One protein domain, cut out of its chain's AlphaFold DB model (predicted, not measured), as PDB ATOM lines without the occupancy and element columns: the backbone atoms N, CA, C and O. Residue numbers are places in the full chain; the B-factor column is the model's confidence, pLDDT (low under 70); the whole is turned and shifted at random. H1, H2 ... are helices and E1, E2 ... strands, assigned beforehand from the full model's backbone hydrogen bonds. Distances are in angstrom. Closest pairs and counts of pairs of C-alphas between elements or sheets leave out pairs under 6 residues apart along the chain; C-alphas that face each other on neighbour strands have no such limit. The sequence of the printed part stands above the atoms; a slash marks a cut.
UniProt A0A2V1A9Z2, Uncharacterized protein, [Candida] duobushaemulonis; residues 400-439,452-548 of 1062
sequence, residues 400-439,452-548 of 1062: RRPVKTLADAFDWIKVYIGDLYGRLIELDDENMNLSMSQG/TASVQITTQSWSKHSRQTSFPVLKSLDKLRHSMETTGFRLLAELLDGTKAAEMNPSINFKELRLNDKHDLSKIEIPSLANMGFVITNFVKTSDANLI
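What this domain is: This is residues 400 to 439 and 452 to 548 of the 1062 residues of an uncharacterized protein of [Candida] duobushaemulonis (UniProt A0A2V1A9Z2). A twisted four-stranded sheet curls round helix H2, and the longer helix H1 packs on the same face; its residues 433 to 437 stick out at the far end. The 137 printed residues include E1, H1, E2, E3, H2, H3, E4 and E5 in chain order. The antiparallel sheet, ordered E1, E4, E2, E3, makes two layers with H2. This mixed helix-and-strand domain is only just loose, close to compact, with a radius of gyration of the C-alphas of 17.5 A and spans of 61 by 30 by 21 A.

How they stand to each other: E1, residues 403 to 405, pairs with E4, residues 525 to 537: N 526 and O 404 are 2.8 A apart. H1, residues 406 to 437, is on the sheet at a height of 10.0 A, along E4. E4 bends by 90 degrees at residue 528 and pairs with E2, residues 452 to 459: N 454 and O 535 are 2.8 A apart. E2 and E3, residues 464 to 470, form a hairpin: N 455 and O 467 are 2.9 A apart. H2, residues 477 to 497, touches H1 residues 410 to 425 alone, closest at C-alphas Phe 410 and Phe 489, 6.4 A; they run opposite ways at 37 degrees, only just steep. H3, residues 501 to 504, stands at the sheet's level. E3, H2, H3 and E4 form a split strand-helix-strand unit, E2 between its strands, with a right-handed crossover. E5, residues 540 to 543, pairs with no named strand. Every O i to N i+4 pair is within hydrogen-bond range in H2, and 26 of 28 in H1; H3 is too short for one.

Where its parts are: C-alpha 403 begins E1 at (181.134, 140.297, 214.813). H1 is 47.3 A long, H2 29.9 A and E4 29.7 A. E5 ends at C-alpha 543, (165.611, 151.633, 250.783).

The domain as a whole: The C-alphas of Gly 439 and Pro 506 are farthest apart, 62.5 A. Residues 440 to 451 are not printed; C-alphas 439 and 452 are 32.8 A apart. The H3 to E4 link is long. Residues 432 to 439 and 543 to 548 have pLDDT under 70.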
ATOM      1  N   ARG A 400     189.591 142.939 210.955       84.12
ATOM      2  CA  ARG A 400     189.982 141.573 210.565       84.12
ATOM      3  C   ARG A 400     189.206 140.472 211.294       84.12
ATOM      4  O   ARG A 400     189.224 139.336 210.836       84.12
ATOM      5  N   ARG A 401     188.559 140.787 212.419       84.31
ATOM      6  CA  ARG A 401     187.747 139.856 213.219       84.31
ATOM      7  C   ARG A 401     186.459 140.549 213.680       84.31
ATOM      8  O   ARG A 401     186.325 140.854 214.867       84.31
ATOM      9  N   PRO A 402     185.555 140.881 212.745       84.31
ATOM     10  CA  PRO A 402     184.298 141.522 213.090       84.31
ATOM     11  C   PRO A 402     183.301 140.519 213.663       84.31
ATOM     12  O   PRO A 402     183.378 139.322 213.396       84.31
ATOM     13  N   VAL A 403     182.329 141.040 214.404       93.06
ATOM     14  CA  VAL A 403     181.134 140.297 214.813       93.06
ATOM     15  C   VAL A 403     180.203 140.200 213.608       93.06
ATOM     16  O   VAL A 403     179.856 141.237 213.043       93.06
ATOM     17  N   LYS A 404     179.841 138.974 213.206       92.25
ATOM     18  CA  LYS A 404     179.060 138.695 211.983       92.25
ATOM     19  C   LYS A 404     177.775 137.906 212.205       92.25
ATOM     20  O   LYS A 404     176.987 137.785 211.280       92.25
ATOM     21  N   THR A 405     177.566 137.365 213.398       94.25
ATOM     22  CA  THR A 405     176.389 136.546 213.714       94.25
ATOM     23  C   THR A 405     175.688 137.083 214.952       94.25
ATOM     24  O   THR A 405     176.342 137.690 215.809       94.25
ATOM     25  N   LEU A 406     174.398 136.796 215.104       93.81
ATOM     26  CA  LEU A 406     173.651 137.181 216.300       93.81
ATOM     27  C   LEU A 406     174.197 136.516 217.575       93.81
ATOM     28  O   LEU A 406     174.321 137.197 218.592       93.81
ATOM     29  N   ALA A 407     174.592 135.236 217.515       92.75
ATOM     30  CA  ALA A 407     175.245 134.547 218.638       92.75
ATOM     31  C   ALA A 407     176.481 135.315 219.126       92.75
ATOM     32  O   ALA A 407     176.582 135.665 220.300       92.75
ATOM     33  N   ASP A 408     177.377 135.661 218.198       93.06
ATOM     34  CA  ASP A 408     178.573 136.441 218.501       93.06
ATOM     35  C   ASP A 408     178.270 137.782 219.175       93.06
ATOM     36  O   ASP A 408     178.968 138.166 220.115       93.06
ATOM     37  N   ALA A 409     177.261 138.509 218.689       95.25
ATOM     38  CA  ALA A 409     176.859 139.791 219.258       95.25
ATOM     39  C   ALA A 409     176.264 139.625 220.665       95.25
ATOM     40  O   ALA A 409     176.564 140.415 221.563       95.25
ATOM     41  N   PHE A 410     175.470 138.576 220.882       95.25
ATOM     42  CA  PHE A 410     174.883 138.287 222.184       95.25
ATOM     43  C   PHE A 410     175.919 137.809 223.214       95.25
ATOM     44  O   PHE A 410     175.872 138.218 224.374       95.25
ATOM     45  N   ASP A 411     176.925 137.038 222.808       95.50
ATOM     46  CA  ASP A 411     178.033 136.674 223.697       95.50
ATOM     47  C   ASP A 411     178.811 137.899 224.200       95.50
ATOM     48  O   ASP A 411     179.297 137.909 225.332       95.50
ATOM     49  N   TRP A 412     178.890 138.967 223.402       96.81
ATOM     50  CA  TRP A 412     179.432 140.243 223.867       96.81
ATOM     51  C   TRP A 412     178.495 140.979 224.834       96.81
ATOM     52  O   TRP A 412     178.993 141.599 225.772       96.81
ATOM     53  N   ILE A 413     177.168 140.878 224.675       96.50
ATOM     54  CA  ILE A 413     176.204 141.392 225.669       96.50
ATOM     55  C   ILE A 413     176.451 140.750 227.039       96.50
ATOM     56  O   ILE A 413     176.534 141.478 228.028       96.50
ATOM     57  N   LYS A 414     176.650 139.425 227.102       95.38
ATOM     58  CA  LYS A 414     176.966 138.717 228.361       95.38
ATOM     59  C   LYS A 414     178.227 139.271 229.028       95.38
ATOM     60  O   LYS A 414     178.223 139.527 230.230       95.38
ATOM     61  N   VAL A 415     179.278 139.523 228.244       96.88
ATOM     62  CA  VAL A 415     180.526 140.136 228.730       96.88
ATOM     63  C   VAL A 415     180.276 141.540 229.293       96.88
ATOM     64  O   VAL A 415     180.772 141.876 230.368       96.88
ATOM     65  N   TYR A 416     179.521 142.382 228.580       97.31
ATOM     66  CA  TYR A 416     179.218 143.745 229.031       97.31
ATOM     67  C   TYR A 416     178.413 143.751 230.324       97.31
ATOM     68  O   TYR A 416     178.668 144.567 231.207       97.31
ATOM     69  N   ILE A 417     177.464 142.828 230.441       95.56
ATOM     70  CA  ILE A 417     176.651 142.661 231.638       95.56
ATOM     71  C   ILE A 417     177.493 142.137 232.801       95.56
ATOM     72  O   ILE A 417     177.342 142.654 233.901       95.56
ATOM     73  N   GLY A 418     178.413 141.196 232.572       93.19
ATOM     74  CA  GLY A 418     179.365 140.739 233.590       93.19
ATOM     75  C   GLY A 418     180.221 141.879 234.158       93.19
ATOM     76  O   GLY A 418     180.325 142.035 235.372       93.19
ATOM     77  N   ASP A 419     180.757 142.742 233.288       94.19
ATOM     78  CA  ASP A 419     181.515 143.947 233.678       94.19
ATOM     79  C   ASP A 419     180.649 144.952 234.461       94.19
ATOM     80  O   ASP A 419     181.065 145.497 235.482       94.19
ATOM     81  N   LEU A 420     179.406 145.190 234.032       94.19
ATOM     82  CA  LEU A 420     178.490 146.083 234.751       94.19
ATOM     83  C   LEU A 420     178.011 145.501 236.084       94.19
ATOM     84  O   LEU A 420     177.842 146.251 237.040       94.19
ATOM     85  N   TYR A 421     177.825 144.186 236.165       91.31
ATOM     86  CA  TYR A 421     177.471 143.485 237.393       91.31
ATOM     87  C   TYR A 421     178.559 143.665 238.458       91.31
ATOM     88  O   TYR A 421     178.245 144.059 239.579       91.31
ATOM     89  N   GLY A 422     179.839 143.505 238.092       85.69
ATOM     90  CA  GLY A 422     180.967 143.782 238.991       85.69
ATOM     91  C   GLY A 422     180.968 145.219 239.532       85.69
ATOM     92  O   GLY A 422     181.194 145.440 240.721       85.69
ATOM     93  N   ARG A 423     180.625 146.197 238.684       87.94
ATOM     94  CA  ARG A 423     180.512 147.616 239.071       87.94
ATOM     95  C   ARG A 423     179.295 147.922 239.948       87.94
ATOM     96  O   ARG A 423     179.335 148.867 240.728       87.94
ATOM     97  N   LEU A 424     178.211 147.158 239.819       88.75
ATOM     98  CA  LEU A 424     177.033 147.284 240.682       88.75
ATOM     99  C   LEU A 424     177.293 146.725 242.085       88.75
ATOM    100  O   LEU A 424     176.834 147.328 243.047       88.75
ATOM    101  N   ILE A 425     178.067 145.639 242.208       83.75
ATOM    102  CA  ILE A 425     178.532 145.139 243.516       83.75
ATOM    103  C   ILE A 425     179.336 146.226 244.237       83.75
ATOM    104  O   ILE A 425     179.106 146.499 245.408       83.75
ATOM    105  N   GLU A 426     180.253 146.879 243.521       77.38
ATOM    106  CA  GLU A 426     181.031 148.002 244.054       77.38
ATOM    107  C   GLU A 426     180.138 149.162 244.501       77.38
ATOM    108  O   GLU A 426     180.318 149.686 245.595       77.38
ATOM    109  N   LEU A 427     179.145 149.522 243.688       82.62
ATOM    110  CA  LEU A 427     178.191 150.564 244.047       82.62
ATOM    111  C   LEU A 427     177.421 150.224 245.330       82.62
ATOM    112  O   LEU A 427     177.124 151.121 246.114       82.62
ATOM    113  N   ASP A 428     177.061 148.958 245.536       81.00
ATOM    114  CA  ASP A 428     176.351 148.522 246.739       81.00
ATOM    115  C   ASP A 428     177.239 148.601 247.979       81.00
ATOM    116  O   ASP A 428     176.827 149.197 248.972       81.00
ATOM    117  N   ASP A 429     178.464 148.080 247.897       74.31
ATOM    118  CA  ASP A 429     179.448 148.113 248.985       74.31
ATOM    119  C   ASP A 429     179.776 149.557 249.414       74.31
ATOM    120  O   ASP A 429     179.713 149.891 250.600       74.31
ATOM    121  N   GLU A 430     180.018 150.457 248.452       70.06
ATOM    122  CA  GLU A 430     180.251 151.885 248.723       70.06
ATOM    123  C   GLU A 430     179.068 152.523 249.478       70.06
ATOM    124  O   GLU A 430     179.267 153.280 250.426       70.06
ATOM    125  N   ASN A 431     177.824 152.198 249.111       72.88
ATOM    126  CA  ASN A 431     176.643 152.802 249.737       72.88
ATOM    127  C   ASN A 431     176.298 152.217 251.107       72.88
ATOM    128  O   ASN A 431     175.833 152.949 251.983       72.88
ATOM    129  N   MET A 432     176.504 150.915 251.299       67.88
ATOM    130  CA  MET A 432     176.217 150.264 252.575       67.88
ATOM    131  C   MET A 432     177.207 150.699 253.659       67.88
ATOM    132  O   MET A 432     176.779 150.992 254.776       67.88
ATOM    133  N   ASN A 433     178.495 150.833 253.332       60.34
ATOM    134  CA  ASN A 433     179.506 151.274 254.298       60.34
ATOM    135  C   ASN A 433     179.306 152.741 254.733       60.34
ATOM    136  O   ASN A 433     179.440 153.043 255.914       60.34
ATOM    137  N   LEU A 434     178.896 153.636 253.824       54.75
ATOM    138  CA  LEU A 434     178.605 155.045 254.146       54.75
ATOM    139  C   LEU A 434     177.380 155.222 255.059       54.75
ATOM    140  O   LEU A 434     177.344 156.130 255.886       54.75
ATOM    141  N   SER A 435     176.371 154.352 254.935       49.59
ATOM    142  CA  SER A 435     175.199 154.400 255.824       49.59
ATOM    143  C   SER A 435     175.517 154.031 257.276       49.59
ATOM    144  O   SER A 435     174.746 154.374 258.161       49.59
ATOM    145  N   MET A 436     176.651 153.366 257.527       48.16
ATOM    146  CA  MET A 436     177.109 153.019 258.875       48.16
ATOM    147  C   MET A 436     177.906 154.151 259.540       48.16
ATOM    148  O   MET A 436     177.989 154.186 260.763       48.16
ATOM    149  N   SER A 437     178.509 155.060 258.760       45.38
ATOM    150  CA  SER A 437     179.343 156.155 259.276       45.38
ATOM    151  C   SER A 437     178.557 157.434 259.582       45.38
ATOM    152  O   SER A 437     179.016 158.252 260.373       45.38
ATOM    153  N   GLN A 438     177.377 157.626 258.983       46.66
ATOM    154  CA  GLN A 438     176.481 158.732 259.330       46.66
ATOM    155  C   GLN A 438     175.583 158.302 260.493       46.66
ATOM    156  O   GLN A 438     174.611 157.581 260.291       46.66
ATOM    157  N   GLY A 439     175.924 158.732 261.712       43.91
ATOM    158  CA  GLY A 439     175.214 158.442 262.967       43.91
ATOM    159  C   GLY A 439     173.821 159.071 263.096       43.91
ATOM    160  O   GLY A 439     173.449 159.515 264.178       43.91
ATOM    161  N   THR A 452     166.927 151.952 233.321       93.88
ATOM    162  CA  THR A 452     166.989 152.004 231.859       93.88
ATOM    163  C   THR A 452     168.221 151.270 231.358       93.88
ATOM    164  O   THR A 452     169.311 151.440 231.903       93.88
ATOM    165  N   ALA A 453     168.039 150.450 230.322       95.75
ATOM    166  CA  ALA A 453     169.108 149.788 229.584       95.75
ATOM    167  C   ALA A 453     169.099 150.282 228.139       95.75
ATOM    168  O   ALA A 453     168.035 150.539 227.571       95.75
ATOM    169  N   SER A 454     170.276 150.376 227.531       96.19
ATOM    170  CA  SER A 454     170.419 150.641 226.104       96.19
ATOM    171  C   SER A 454     171.508 149.784 225.476       96.19
ATOM    172  O   SER A 454     172.540 149.510 226.095       96.19
ATOM    173  N   VAL A 455     171.266 149.377 224.233       97.06
ATOM    174  CA  VAL A 455     172.248 148.728 223.364       97.06
ATOM    175  C   VAL A 455     172.612 149.719 222.272       97.06
ATOM    176  O   VAL A 455     171.739 150.327 221.652       97.06
ATOM    177  N   GLN A 456     173.909 149.873 222.043       96.38
ATOM    178  CA  GLN A 456     174.464 150.731 221.003       96.38
ATOM    179  C   GLN A 456     175.338 149.882 220.092       96.38
ATOM    180  O   GLN A 456     176.205 149.157 220.588       96.38
ATOM    181  N   ILE A 457     175.152 149.985 218.778       95.44
ATOM    182  CA  ILE A 457     176.047 149.370 217.791       95.44
ATOM    183  C   ILE A 457     176.477 150.413 216.764       95.44
ATOM    184  O   ILE A 457     175.735 151.334 216.421       95.44
ATOM    185  N   THR A 458     177.670 150.230 216.219       94.12
ATOM    186  CA  THR A 458     178.081 150.884 214.976       94.12
ATOM    187  C   THR A 458     178.493 149.804 213.998       94.12
ATOM    188  O   THR A 458     179.331 148.963 214.327       94.12
ATOM    189  N   THR A 459     177.925 149.818 212.799       91.56
ATOM    190  CA  THR A 459     178.305 148.898 211.719       91.56
ATOM    191  C   THR A 459     179.666 149.286 211.122       91.56
ATOM    192  O   THR A 459     180.177 150.385 211.345       91.56
ATOM    193  N   GLN A 460     180.272 148.415 210.316       88.31
ATOM    194  CA  GLN A 460     181.494 148.748 209.570       88.31
ATOM    195  C   GLN A 460     181.296 149.834 208.502       88.31
ATOM    196  O   GLN A 460     182.272 150.468 208.104       88.31
ATOM    197  N   SER A 461     180.055 150.108 208.088       85.56
ATOM    198  CA  SER A 461     179.723 151.274 207.262       85.56
ATOM    199  C   SER A 461     179.575 152.561 208.085       85.56
ATOM    200  O   SER A 461     179.077 153.555 207.569       85.56
ATOM    201  N   TRP A 462     179.973 152.543 209.363       87.81
ATOM    202  CA  TRP A 462     179.890 153.662 210.306       87.81
ATOM    203  C   TRP A 462     178.469 154.180 210.568       87.81
ATOM    204  O   TRP A 462     178.307 155.271 211.114       87.81
ATOM    205  N   SER A 463     177.438 153.379 210.262       87.38
ATOM    206  CA  SER A 463     176.068 153.685 210.679       87.38
ATOM    207  C   SER A 463     175.889 153.329 212.152       87.38
ATOM    208  O   SER A 463     176.186 152.208 212.576       87.38
ATOM    209  N   LYS A 464     175.457 154.317 212.936       93.06
ATOM    210  CA  LYS A 464     175.251 154.201 214.381       93.06
ATOM    211  C   LYS A 464     173.781 153.938 214.654       93.06
ATOM    212  O   LYS A 464     172.928 154.651 214.141       93.06
ATOM    213  N   HIS A 465     173.516 152.965 215.509       92.50
ATOM    214  CA  HIS A 465     172.171 152.602 215.928       92.50
ATOM    215  C   HIS A 465     172.155 152.448 217.443       92.50
ATOM    216  O   HIS A 465     173.096 151.913 218.036       92.50
ATOM    217  N   SER A 466     171.094 152.931 218.079       94.88
ATOM    218  CA  SER A 466     170.910 152.849 219.524       94.88
ATOM    219  C   SER A 466     169.442 152.613 219.831       94.88
ATOM    220  O   SER A 466     168.565 153.260 219.255       94.88
ATOM    221  N   ARG A 467     169.171 151.707 220.764       94.75
ATOM    222  CA  ARG A 467     167.834 151.474 221.311       94.75
ATOM    223  C   ARG A 467     167.930 151.399 222.818       94.75
ATOM    224  O   ARG A 467     168.893 150.860 223.360       94.75
ATOM    225  N   GLN A 468     166.928 151.956 223.481       95.06
ATOM    226  CA  GLN A 468     166.834 151.974 224.931       95.06
ATOM    227  C   GLN A 468     165.435 151.581 225.374       95.06
ATOM    228  O   GLN A 468     164.458 151.813 224.665       95.06
ATOM    229  N   THR A 469     165.342 151.005 226.561       94.25
ATOM    230  CA  THR A 469     164.075 150.597 227.160       94.25
ATOM    231  C   THR A 469     164.185 150.678 228.676       94.25
ATOM    232  O   THR A 469     165.277 150.561 229.245       94.25
ATOM    233  N   SER A 470     163.060 150.912 229.343       89.69
ATOM    234  CA  SER A 470     162.978 150.730 230.785       89.69
ATOM    235  C   SER A 470     162.882 149.243 231.112       89.69
ATOM    236  O   SER A 470     162.327 148.454 230.348       89.69
ATOM    237  N   PHE A 471     163.430 148.848 232.255       83.25
ATOM    238  CA  PHE A 471     163.268 147.498 232.780       83.25
ATOM    239  C   PHE A 471     163.025 147.549 234.298       83.25
ATOM    240  O   PHE A 471     163.285 148.580 234.930       83.25
ATOM    241  N   PRO A 472     162.471 146.478 234.896       79.00
ATOM    242  CA  PRO A 472     162.083 146.483 236.300       79.00
ATOM    243  C   PRO A 472     163.256 146.778 237.236       79.00
ATOM    244  O   PRO A 472     164.352 146.238 237.077       79.00
ATOM    245  N   VAL A 473     162.997 147.592 238.260       82.81
ATOM    246  CA  VAL A 473     163.966 147.866 239.325       82.81
ATOM    247  C   VAL A 473     164.026 146.640 240.233       82.81
ATOM    248  O   VAL A 473     163.135 146.407 241.048       82.81
ATOM    249  N   LEU A 474     165.069 145.830 240.067       82.06
ATOM    250  CA  LEU A 474     165.265 144.588 240.813       82.06
ATOM    251  C   LEU A 474     166.319 144.782 241.904       82.06
ATOM    252  O   LEU A 474     167.424 145.243 241.634       82.06
ATOM    253  N   LYS A 475     165.977 144.412 243.144       77.75
ATOM    254  CA  LYS A 475     166.883 144.540 244.298       77.75
ATOM    255  C   LYS A 475     168.037 143.529 244.244       77.75
ATOM    256  O   LYS A 475     169.192 143.928 244.376       77.75
ATOM    257  N   SER A 476     167.725 142.253 243.996       84.12
ATOM    258  CA  SER A 476     168.717 141.177 243.831       84.12
ATOM    259  C   SER A 476     169.552 141.405 242.572       84.12
ATOM    260  O   SER A 476     168.994 141.540 241.479       84.12
ATOM    261  N   LEU A 477     170.879 141.415 242.731       87.12
ATOM    262  CA  LEU A 477     171.813 141.583 241.619       87.12
ATOM    263  C   LEU A 477     171.729 140.425 240.619       87.12
ATOM    264  O   LEU A 477     171.825 140.665 239.419       87.12
ATOM    265  N   ASP A 478     171.471 139.194 241.063       87.19
ATOM    266  CA  ASP A 478     171.363 138.036 240.161       87.19
ATOM    267  C   ASP A 478     170.101 138.093 239.302       87.19
ATOM    268  O   ASP A 478     170.150 137.902 238.083       87.19
ATOM    269  N   LYS A 479     168.963 138.459 239.909       88.38
ATOM    270  CA  LYS A 479     167.722 138.710 239.157       88.38
ATOM    271  C   LYS A 479     167.901 139.880 238.191       88.38
ATOM    272  O   LYS A 479     167.446 139.816 237.048       88.38
ATOM    273  N   LEU A 480     168.579 140.940 238.636       89.69
ATOM    274  CA  LEU A 480     168.907 142.099 237.814       89.69
ATOM    275  C   LEU A 480     169.781 141.706 236.618       89.69
ATOM    276  O   LEU A 480     169.490 142.116 235.499       89.69
ATOM    277  N   ARG A 481     170.801 140.876 236.829       91.44
ATOM    278  CA  ARG A 481     171.674 140.356 235.778       91.44
ATOM    279  C   ARG A 481     170.891 139.598 234.712       91.44
ATOM    280  O   ARG A 481     171.001 139.932 233.536       91.44
ATOM    281  N   HIS A 482     170.050 138.648 235.117       90.75
ATOM    282  CA  HIS A 482     169.215 137.889 234.184       90.75
ATOM    283  C   HIS A 482     168.233 138.790 233.407       90.75
ATOM    284  O   HIS A 482     168.036 138.634 232.196       90.75
ATOM    285  N   SER A 483     167.660 139.791 234.084       91.75
ATOM    286  CA  SER A 483     166.804 140.806 233.462       91.75
ATOM    287  C   SER A 483     167.564 141.661 232.442       91.75
ATOM    288  O   SER A 483     167.056 141.903 231.344       91.75
ATOM    289  N   MET A 484     168.803 142.063 232.748       94.31
ATOM    290  CA  MET A 484     169.669 142.784 231.812       94.31
ATOM    291  C   MET A 484     170.032 141.923 230.598       94.31
ATOM    292  O   MET A 484     170.035 142.448 229.490       94.31
ATOM    293  N   GLU A 485     170.294 140.622 230.769       93.06
ATOM    294  CA  GLU A 485     170.630 139.709 229.661       93.06
ATOM    295  C   GLU A 485     169.448 139.549 228.701       93.06
ATOM    296  O   GLU A 485     169.594 139.736 227.491       93.06
ATOM    297  N   THR A 486     168.254 139.308 229.246       92.38
ATOM    298  CA  THR A 486     167.015 139.183 228.463       92.38
ATOM    299  C   THR A 486     166.663 140.495 227.762       92.38
ATOM    300  O   THR A 486     166.358 140.516 226.567       92.38
ATOM    301  N   THR A 487     166.756 141.618 228.481       93.81
ATOM    302  CA  THR A 487     166.501 142.951 227.922       93.81
ATOM    303  C   THR A 487     167.538 143.316 226.857       93.81
ATOM    304  O   THR A 487     167.178 143.867 225.820       93.81
ATOM    305  N   GLY A 488     168.816 142.998 227.076       94.62
ATOM    306  CA  GLY A 488     169.897 143.252 226.127       94.62
ATOM    307  C   GLY A 488     169.758 142.447 224.844       94.62
ATOM    308  O   GLY A 488     169.975 143.004 223.770       94.62
ATOM    309  N   PHE A 489     169.331 141.185 224.930       94.44
ATOM    310  CA  PHE A 489     169.006 140.391 223.748       94.44
ATOM    311  C   PHE A 489     167.841 140.993 222.960       94.44
ATOM    312  O   PHE A 489     167.965 141.203 221.757       94.44
ATOM    313  N   ARG A 490     166.737 141.327 223.643       93.06
ATOM    314  CA  ARG A 490     165.567 141.947 223.006       93.06
ATOM    315  C   ARG A 490     165.939 143.249 222.296       93.06
ATOM    316  O   ARG A 490     165.631 143.412 221.121       93.06
ATOM    317  N   LEU A 491     166.650 144.143 222.986       94.50
ATOM    318  CA  LEU A 491     167.129 145.401 222.413       94.50
ATOM    319  C   LEU A 491     168.055 145.174 221.219       94.50
ATOM    320  O   LEU A 491     167.958 145.899 220.237       94.50
ATOM    321  N   LEU A 492     168.953 144.188 221.293       94.75
ATOM    322  CA  LEU A 492     169.844 143.842 220.190       94.75
ATOM    323  C   LEU A 492     169.054 143.366 218.965       94.75
ATOM    324  O   LEU A 492     169.334 143.828 217.863       94.75
ATOM    325  N   ALA A 493     168.063 142.492 219.150       92.31
ATOM    326  CA  ALA A 493     167.230 141.987 218.064       92.31
ATOM    327  C   ALA A 493     166.389 143.109 217.422       92.31
ATOM    328  O   ALA A 493     166.463 143.307 216.211       92.31
ATOM    329  N   GLU A 494     165.697 143.925 218.227       91.06
ATOM    330  CA  GLU A 494     164.938 145.099 217.754       91.06
ATOM    331  C   GLU A 494     165.817 146.104 216.992       91.06
ATOM    332  O   GLU A 494     165.380 146.747 216.038       91.06
ATOM    333  N   LEU A 495     167.061 146.273 217.432       90.88
ATOM    334  CA  LEU A 495     168.003 147.203 216.826       90.88
ATOM    335  C   LEU A 495     168.556 146.652 215.506       90.88
ATOM    336  O   LEU A 495     168.711 147.416 214.556       90.88
ATOM    337  N   LEU A 496     168.793 145.339 215.416       89.75
ATOM    338  CA  LEU A 496     169.217 144.669 214.184       89.75
ATOM    339  C   LEU A 496     168.128 144.650 213.106       89.75
ATOM    340  O   LEU A 496     168.483 144.752 211.932       89.75
ATOM    341  N   ASP A 497     166.847 144.615 213.480       86.81
ATOM    342  CA  ASP A 497     165.711 144.765 212.551       86.81
ATOM    343  C   ASP A 497     165.796 146.071 211.737       86.81
ATOM    344  O   ASP A 497     165.503 146.101 210.547       86.81
ATOM    345  N   GLY A 498     166.287 147.152 212.357       79.94
ATOM    346  CA  GLY A 498     166.535 148.444 211.701       79.94
ATOM    347  C   GLY A 498     167.821 148.506 210.864       79.94
ATOM    348  O   GLY A 498     168.211 149.582 210.406       79.94
ATOM    349  N   THR A 499     168.516 147.383 210.691       85.62
ATOM    350  CA  THR A 499     169.736 147.264 209.880       85.62
ATOM    351  C   THR A 499     169.519 146.291 208.721       85.62
ATOM    352  O   THR A 499     168.477 145.657 208.612       85.62
ATOM    353  N   LYS A 500     170.542 146.078 207.883       85.50
ATOM    354  CA  LYS A 500     170.493 145.061 206.817       85.50
ATOM    355  C   LYS A 500     170.358 143.613 207.325       85.50
ATOM    356  O   LYS A 500     170.324 142.699 206.514       85.50
ATOM    357  N   ALA A 501     170.296 143.370 208.638       86.38
ATOM    358  CA  ALA A 501     170.121 142.024 209.183       86.38
ATOM    359  C   ALA A 501     168.796 141.376 208.744       86.38
ATOM    360  O   ALA A 501     168.792 140.184 208.446       86.38
ATOM    361  N   ALA A 502     167.702 142.144 208.649       86.00
ATOM    362  CA  ALA A 502     166.416 141.633 208.165       86.00
ATOM    363  C   ALA A 502     166.493 141.184 206.693       86.00
ATOM    364  O   ALA A 502     166.029 140.100 206.351       86.00
ATOM    365  N   GLU A 503     167.176 141.958 205.840       87.56
ATOM    366  CA  GLU A 503     167.444 141.598 204.435       87.56
ATOM    367  C   GLU A 503     168.318 140.337 204.322       87.56
ATOM    368  O   GLU A 503     168.109 139.506 203.441       87.56
ATOM    369  N   MET A 504     169.293 140.180 205.224       87.44
ATOM    370  CA  MET A 504     170.194 139.022 205.261       87.44
ATOM    371  C   MET A 504     169.509 137.743 205.763       87.44
ATOM    372  O   MET A 504     169.980 136.650 205.458       87.44
ATOM    373  N   ASN A 505     168.407 137.856 206.515       89.75
ATOM    374  CA  ASN A 505     167.683 136.712 207.079       89.75
ATOM    375  C   ASN A 505     166.163 136.853 206.855       89.75
ATOM    376  O   ASN A 505     165.423 137.061 207.819       89.75
ATOM    377  N   PRO A 506     165.663 136.688 205.615       84.69
ATOM    378  CA  PRO A 506     164.258 136.948 205.282       84.69
ATOM    379  C   PRO A 506     163.250 136.065 206.033       84.69
ATOM    380  O   PRO A 506     162.086 136.422 206.169       84.69
ATOM    381  N   SER A 507     163.687 134.900 206.518       83.12
ATOM    382  CA  SER A 507     162.854 133.949 207.258       83.12
ATOM    383  C   SER A 507     162.739 134.255 208.755       83.12
ATOM    384  O   SER A 507     162.127 133.474 209.482       83.12
ATOM    385  N   ILE A 508     163.377 135.322 209.249       84.50
ATOM    386  CA  ILE A 508     163.469 135.624 210.680       84.50
ATOM    387  C   ILE A 508     162.832 136.977 210.968       84.50
ATOM    388  O   ILE A 508     163.294 138.014 210.498       84.50
ATOM    389  N   ASN A 509     161.812 136.973 211.824       86.25
ATOM    390  CA  ASN A 509     161.269 138.195 212.398       86.25
ATOM    391  C   ASN A 509     162.064 138.572 213.658       86.25
ATOM    392  O   ASN A 509     161.873 138.004 214.736       86.25
ATOM    393  N   PHE A 510     162.960 139.551 213.532       85.56
ATOM    394  CA  PHE A 510     163.833 139.979 214.628       85.56
ATOM    395  C   PHE A 510     163.066 140.553 215.833       85.56
ATOM    396  O   PHE A 510     163.540 140.434 216.962       85.56
ATOM    397  N   LYS A 511     161.873 141.133 215.643       82.00
ATOM    398  CA  LYS A 511     161.056 141.681 216.749       82.00
ATOM    399  C   LYS A 511     160.424 140.592 217.617       82.00
ATOM    400  O   LYS A 511     160.199 140.788 218.818       82.00
ATOM    401  N   GLU A 512     160.136 139.443 217.023       83.38
ATOM    402  CA  GLU A 512     159.505 138.311 217.704       83.38
ATOM    403  C   GLU A 512     160.521 137.367 218.344       83.38
ATOM    404  O   GLU A 512     160.159 136.639 219.261       83.38
ATOM    405  N   LEU A 513     161.795 137.459 217.955       85.88
ATOM    406  CA  LEU A 513     162.867 136.614 218.470       85.88
ATOM    407  C   LEU A 513     162.985 136.704 220.004       85.88
ATOM    408  O   LEU A 513     163.075 137.795 220.591       85.88
ATOM    409  N   ARG A 514     163.013 135.552 220.673       82.25
ATOM    410  CA  ARG A 514     163.237 135.414 222.118       82.25
ATOM    411  C   ARG A 514     164.443 134.526 222.393       82.25
ATOM    412  O   ARG A 514     164.837 133.688 221.592       82.25
ATOM    413  N   LEU A 515     165.030 134.710 223.576       77.69
ATOM    414  CA  LEU A 515     166.243 133.998 223.987       77.69
ATOM    415  C   LEU A 515     166.058 132.470 224.048       77.69
ATOM    416  O   LEU A 515     167.003 131.726 223.815       77.69
ATOM    417  N   ASN A 516     164.846 132.020 224.381       74.25
ATOM    418  CA  ASN A 516     164.519 130.610 224.607       74.25
ATOM    419  C   ASN A 516     163.999 129.895 223.349       74.25
ATOM    420  O   ASN A 516     163.608 128.729 223.433       74.25
ATOM    421  N   ASP A 517     163.955 130.575 222.201       74.62
ATOM    422  CA  ASP A 517     163.467 129.970 220.965       74.62
ATOM    423  C   ASP A 517     164.462 128.925 220.444       74.62
ATOM    424  O   ASP A 517     165.673 129.040 220.629       74.62
ATOM    425  N   LYS A 518     163.973 127.903 219.728       70.19
ATOM    426  CA  LYS A 518     164.808 126.821 219.156       70.19
ATOM    427  C   LYS A 518     165.705 127.270 217.988       70.19
ATOM    428  O   LYS A 518     166.226 126.426 217.259       70.19
ATOM    429  N   HIS A 519     165.860 128.572 217.767       76.00
ATOM    430  CA  HIS A 519     166.688 129.101 216.694       76.00
ATOM    431  C   HIS A 519     168.174 128.957 217.029       76.00
ATOM    432  O   HIS A 519     168.640 129.343 218.098       76.00
ATOM    433  N   ASP A 520     168.941 128.445 216.070       83.44
ATOM    434  CA  ASP A 520     170.397 128.428 216.153       83.44
ATOM    435  C   ASP A 520     170.942 129.829 215.837       83.44
ATOM    436  O   ASP A 520     171.125 130.203 214.676       83.44
ATOM    437  N   LEU A 521     171.187 130.621 216.887       86.75
ATOM    438  CA  LEU A 521     171.648 132.013 216.788       86.75
ATOM    439  C   LEU A 521     172.975 132.167 216.025       86.75
ATOM    440  O   LEU A 521     173.299 133.270 215.582       86.75
ATOM    441  N   SER A 522     173.759 131.091 215.888       87.06
ATOM    442  CA  SER A 522     175.031 131.107 215.155       87.06
ATOM    443  C   SER A 522     174.837 131.186 213.639       87.06
ATOM    444  O   SER A 522     175.724 131.663 212.934       87.06
ATOM    445  N   LYS A 523     173.661 130.781 213.147       89.00
ATOM    446  CA  LYS A 523     173.297 130.808 211.723       89.00
ATOM    447  C   LYS A 523     172.637 132.113 211.290       89.00
ATOM    448  O   LYS A 523     172.438 132.316 210.100       89.00
ATOM    449  N   ILE A 524     172.289 132.980 212.241       91.62
ATOM    450  CA  ILE A 524     171.662 134.272 211.963       91.62
ATOM    451  C   ILE A 524     172.767 135.277 211.661       91.62
ATOM    452  O   ILE A 524     173.476 135.724 212.571       91.62
ATOM    453  N   GLU A 525     172.924 135.623 210.388       93.62
ATOM    454  CA  GLU A 525     173.948 136.567 209.951       93.62
ATOM    455  C   GLU A 525     173.538 138.008 210.267       93.62
ATOM    456  O   GLU A 525     172.371 138.376 210.205       93.62
ATOM    457  N   ILE A 526     174.492 138.865 210.607       94.06
ATOM    458  CA  ILE A 526     174.237 140.282 210.865       94.06
ATOM    459  C   ILE A 526     175.277 141.148 210.150       94.06
ATOM    460  O   ILE A 526     176.390 140.684 209.865       94.06
ATOM    461  N   PRO A 527     174.977 142.435 209.896       92.25
ATOM    462  CA  PRO A 527     175.965 143.366 209.382       92.25
ATOM    463  C   PRO A 527     177.193 143.396 210.289       92.25
ATOM    464  O   PRO A 527     177.079 143.467 211.512       92.25
ATOM    465  N   SER A 528     178.381 143.376 209.685       93.69
ATOM    466  CA  SER A 528     179.626 143.389 210.451       93.69
ATOM    467  C   SER A 528     179.693 144.619 211.357       93.69
ATOM    468  O   SER A 528     179.560 145.754 210.888       93.69
ATOM    469  N   LEU A 529     179.924 144.402 212.651       94.00
ATOM    470  CA  LEU A 529     179.968 145.478 213.642       94.00
ATOM    471  C   LEU A 529     181.393 146.019 213.823       94.00
ATOM    472  O   LEU A 529     182.357 145.259 213.915       94.00
ATOM    473  N   ALA A 530     181.521 147.344 213.904       92.50
ATOM    474  CA  ALA A 530     182.754 148.059 214.238       92.50
ATOM    475  C   ALA A 530     182.865 148.351 215.741       92.50
ATOM    476  O   ALA A 530     183.957 148.309 216.308       92.50
ATOM    477  N   ASN A 531     181.748 148.633 216.410       93.50
ATOM    478  CA  ASN A 531     181.697 148.734 217.865       93.50
ATOM    479  C   ASN A 531     180.328 148.319 218.397       93.50
ATOM    480  O   ASN A 531     179.338 148.304 217.664       93.50
ATOM    481  N   MET A 532     180.303 147.982 219.681       96.06
ATOM    482  CA  MET A 532     179.085 147.667 220.406       96.06
ATOM    483  C   MET A 532     179.246 148.010 221.888       96.06
ATOM    484  O   MET A 532     180.351 147.933 222.438       96.06
ATOM    485  N   GLY A 533     178.152 148.386 222.540       96.69
ATOM    486  CA  GLY A 533     178.126 148.630 223.974       96.69
ATOM    487  C   GLY A 533     176.748 148.432 224.587       96.69
ATOM    488  O   GLY A 533     175.727 148.498 223.903       96.69
ATOM    489  N   PHE A 534     176.757 148.200 225.893       97.38
ATOM    490  CA  PHE A 534     175.578 148.135 226.742       97.38
ATOM    491  C   PHE A 534     175.702 149.208 227.824       97.38
ATOM    492  O   PHE A 534     176.754 149.341 228.462       97.38
ATOM    493  N   VAL A 535     174.645 149.996 228.010       96.94
ATOM    494  CA  VAL A 535     174.617 151.107 228.967       96.94
ATOM    495  C   VAL A 535     173.422 150.953 229.889       96.94
ATOM    496  O   VAL A 535     172.309 150.742 229.416       96.94
ATOM    497  N   ILE A 536     173.650 151.129 231.187       95.88
ATOM    498  CA  ILE A 536     172.602 151.257 232.198       95.88
ATOM    499  C   ILE A 536     172.574 152.685 232.746       95.88
ATOM    500  O   ILE A 536     173.623 153.280 233.010       95.88
ATOM    501  N   THR A 537     171.381 153.256 232.884       94.69
ATOM    502  CA  THR A 537     171.167 154.654 233.289       94.69
ATOM    503  C   THR A 537     169.950 154.790 234.209       94.69
ATOM    504  O   THR A 537     169.283 153.801 234.538       94.69
ATOM    505  N   ASN A 538     169.664 156.030 234.627       89.88
ATOM    506  CA  ASN A 538     168.501 156.390 235.443       89.88
ATOM    507  C   ASN A 538     168.460 155.601 236.756       89.88
ATOM    508  O   ASN A 538     167.501 154.888 237.047       89.88
ATOM    509  N   PHE A 539     169.548 155.691 237.522       90.25
ATOM    510  CA  PHE A 539     169.662 155.011 238.805       90.25
ATOM    511  C   PHE A 539     168.663 155.585 239.811       90.25
ATOM    512  O   PHE A 539     168.638 156.789 240.056       90.25
ATOM    513  N   VAL A 540     167.864 154.709 240.415       86.75
ATOM    514  CA  VAL A 540     166.915 155.059 241.473       86.75
ATOM    515  C   VAL A 540     167.444 154.608 242.829       86.75
ATOM    516  O   VAL A 540     168.012 153.520 242.949       86.75
ATOM    517  N   LYS A 541     167.251 155.452 243.847       85.06
ATOM    518  CA  LYS A 541     167.540 155.131 245.248       85.06
ATOM    519  C   LYS A 541     166.420 154.245 245.785       85.06
ATOM    520  O   LYS A 541     165.246 154.584 245.661       85.06
ATOM    521  N   THR A 542     166.778 153.115 246.381       74.00
ATOM    522  CA  THR A 542     165.822 152.183 246.999       74.00
ATOM    523  C   THR A 542     166.273 151.860 248.416       74.00
ATOM    524  O   THR A 542     167.462 151.630 248.630       74.00
ATOM    525  N   SER A 543     165.343 151.899 249.371       67.62
ATOM    526  CA  SER A 543     165.611 151.633 250.783       67.62
ATOM    527  C   SER A 543     165.523 150.153 251.131       67.62
ATOM    528  O   SER A 543     164.824 149.353 250.483       67.62
ATOM    529  N   ASP A 544     166.270 149.813 252.170       60.19
ATOM    530  CA  ASP A 544     166.477 148.462 252.634       60.19
ATOM    531  C   ASP A 544     165.705 148.174 253.931       60.19
ATOM    532  O   ASP A 544     165.912 148.836 254.942       60.19
ATOM    533  N   ALA A 545     164.810 147.189 253.894       50.88
ATOM    534  CA  ALA A 545     164.332 146.501 255.096       50.88
ATOM    535  C   ALA A 545     164.630 144.987 255.040       50.88
ATOM    536  O   ALA A 545     164.487 144.318 256.050       50.88
ATOM    537  N   ASN A 546     165.074 144.449 253.889       44.69
ATOM    538  CA  ASN A 546     165.102 143.001 253.606       44.69
ATOM    539  C   ASN A 546     166.368 142.524 252.842       44.69
ATOM    540  O   ASN A 546     166.390 141.399 252.351       44.69
ATOM    541  N   LEU A 547     167.407 143.344 252.648       46.09
ATOM    542  CA  LEU A 547     168.632 142.973 251.912       46.09
ATOM    543  C   LEU A 547     169.711 142.355 252.815       46.09
ATOM    544  O   LEU A 547     170.747 141.932 252.299       46.09
ATOM    545  N   ILE A 548     169.451 142.224 254.123       43.06
ATOM    546  CA  ILE A 548     170.336 141.512 255.061       43.06
ATOM    547  C   ILE A 548     170.416 140.008 254.719       43.06
ATOM    548  O   ILE A 548     171.485 139.419 254.845       43.06
TER     549      ILE A 548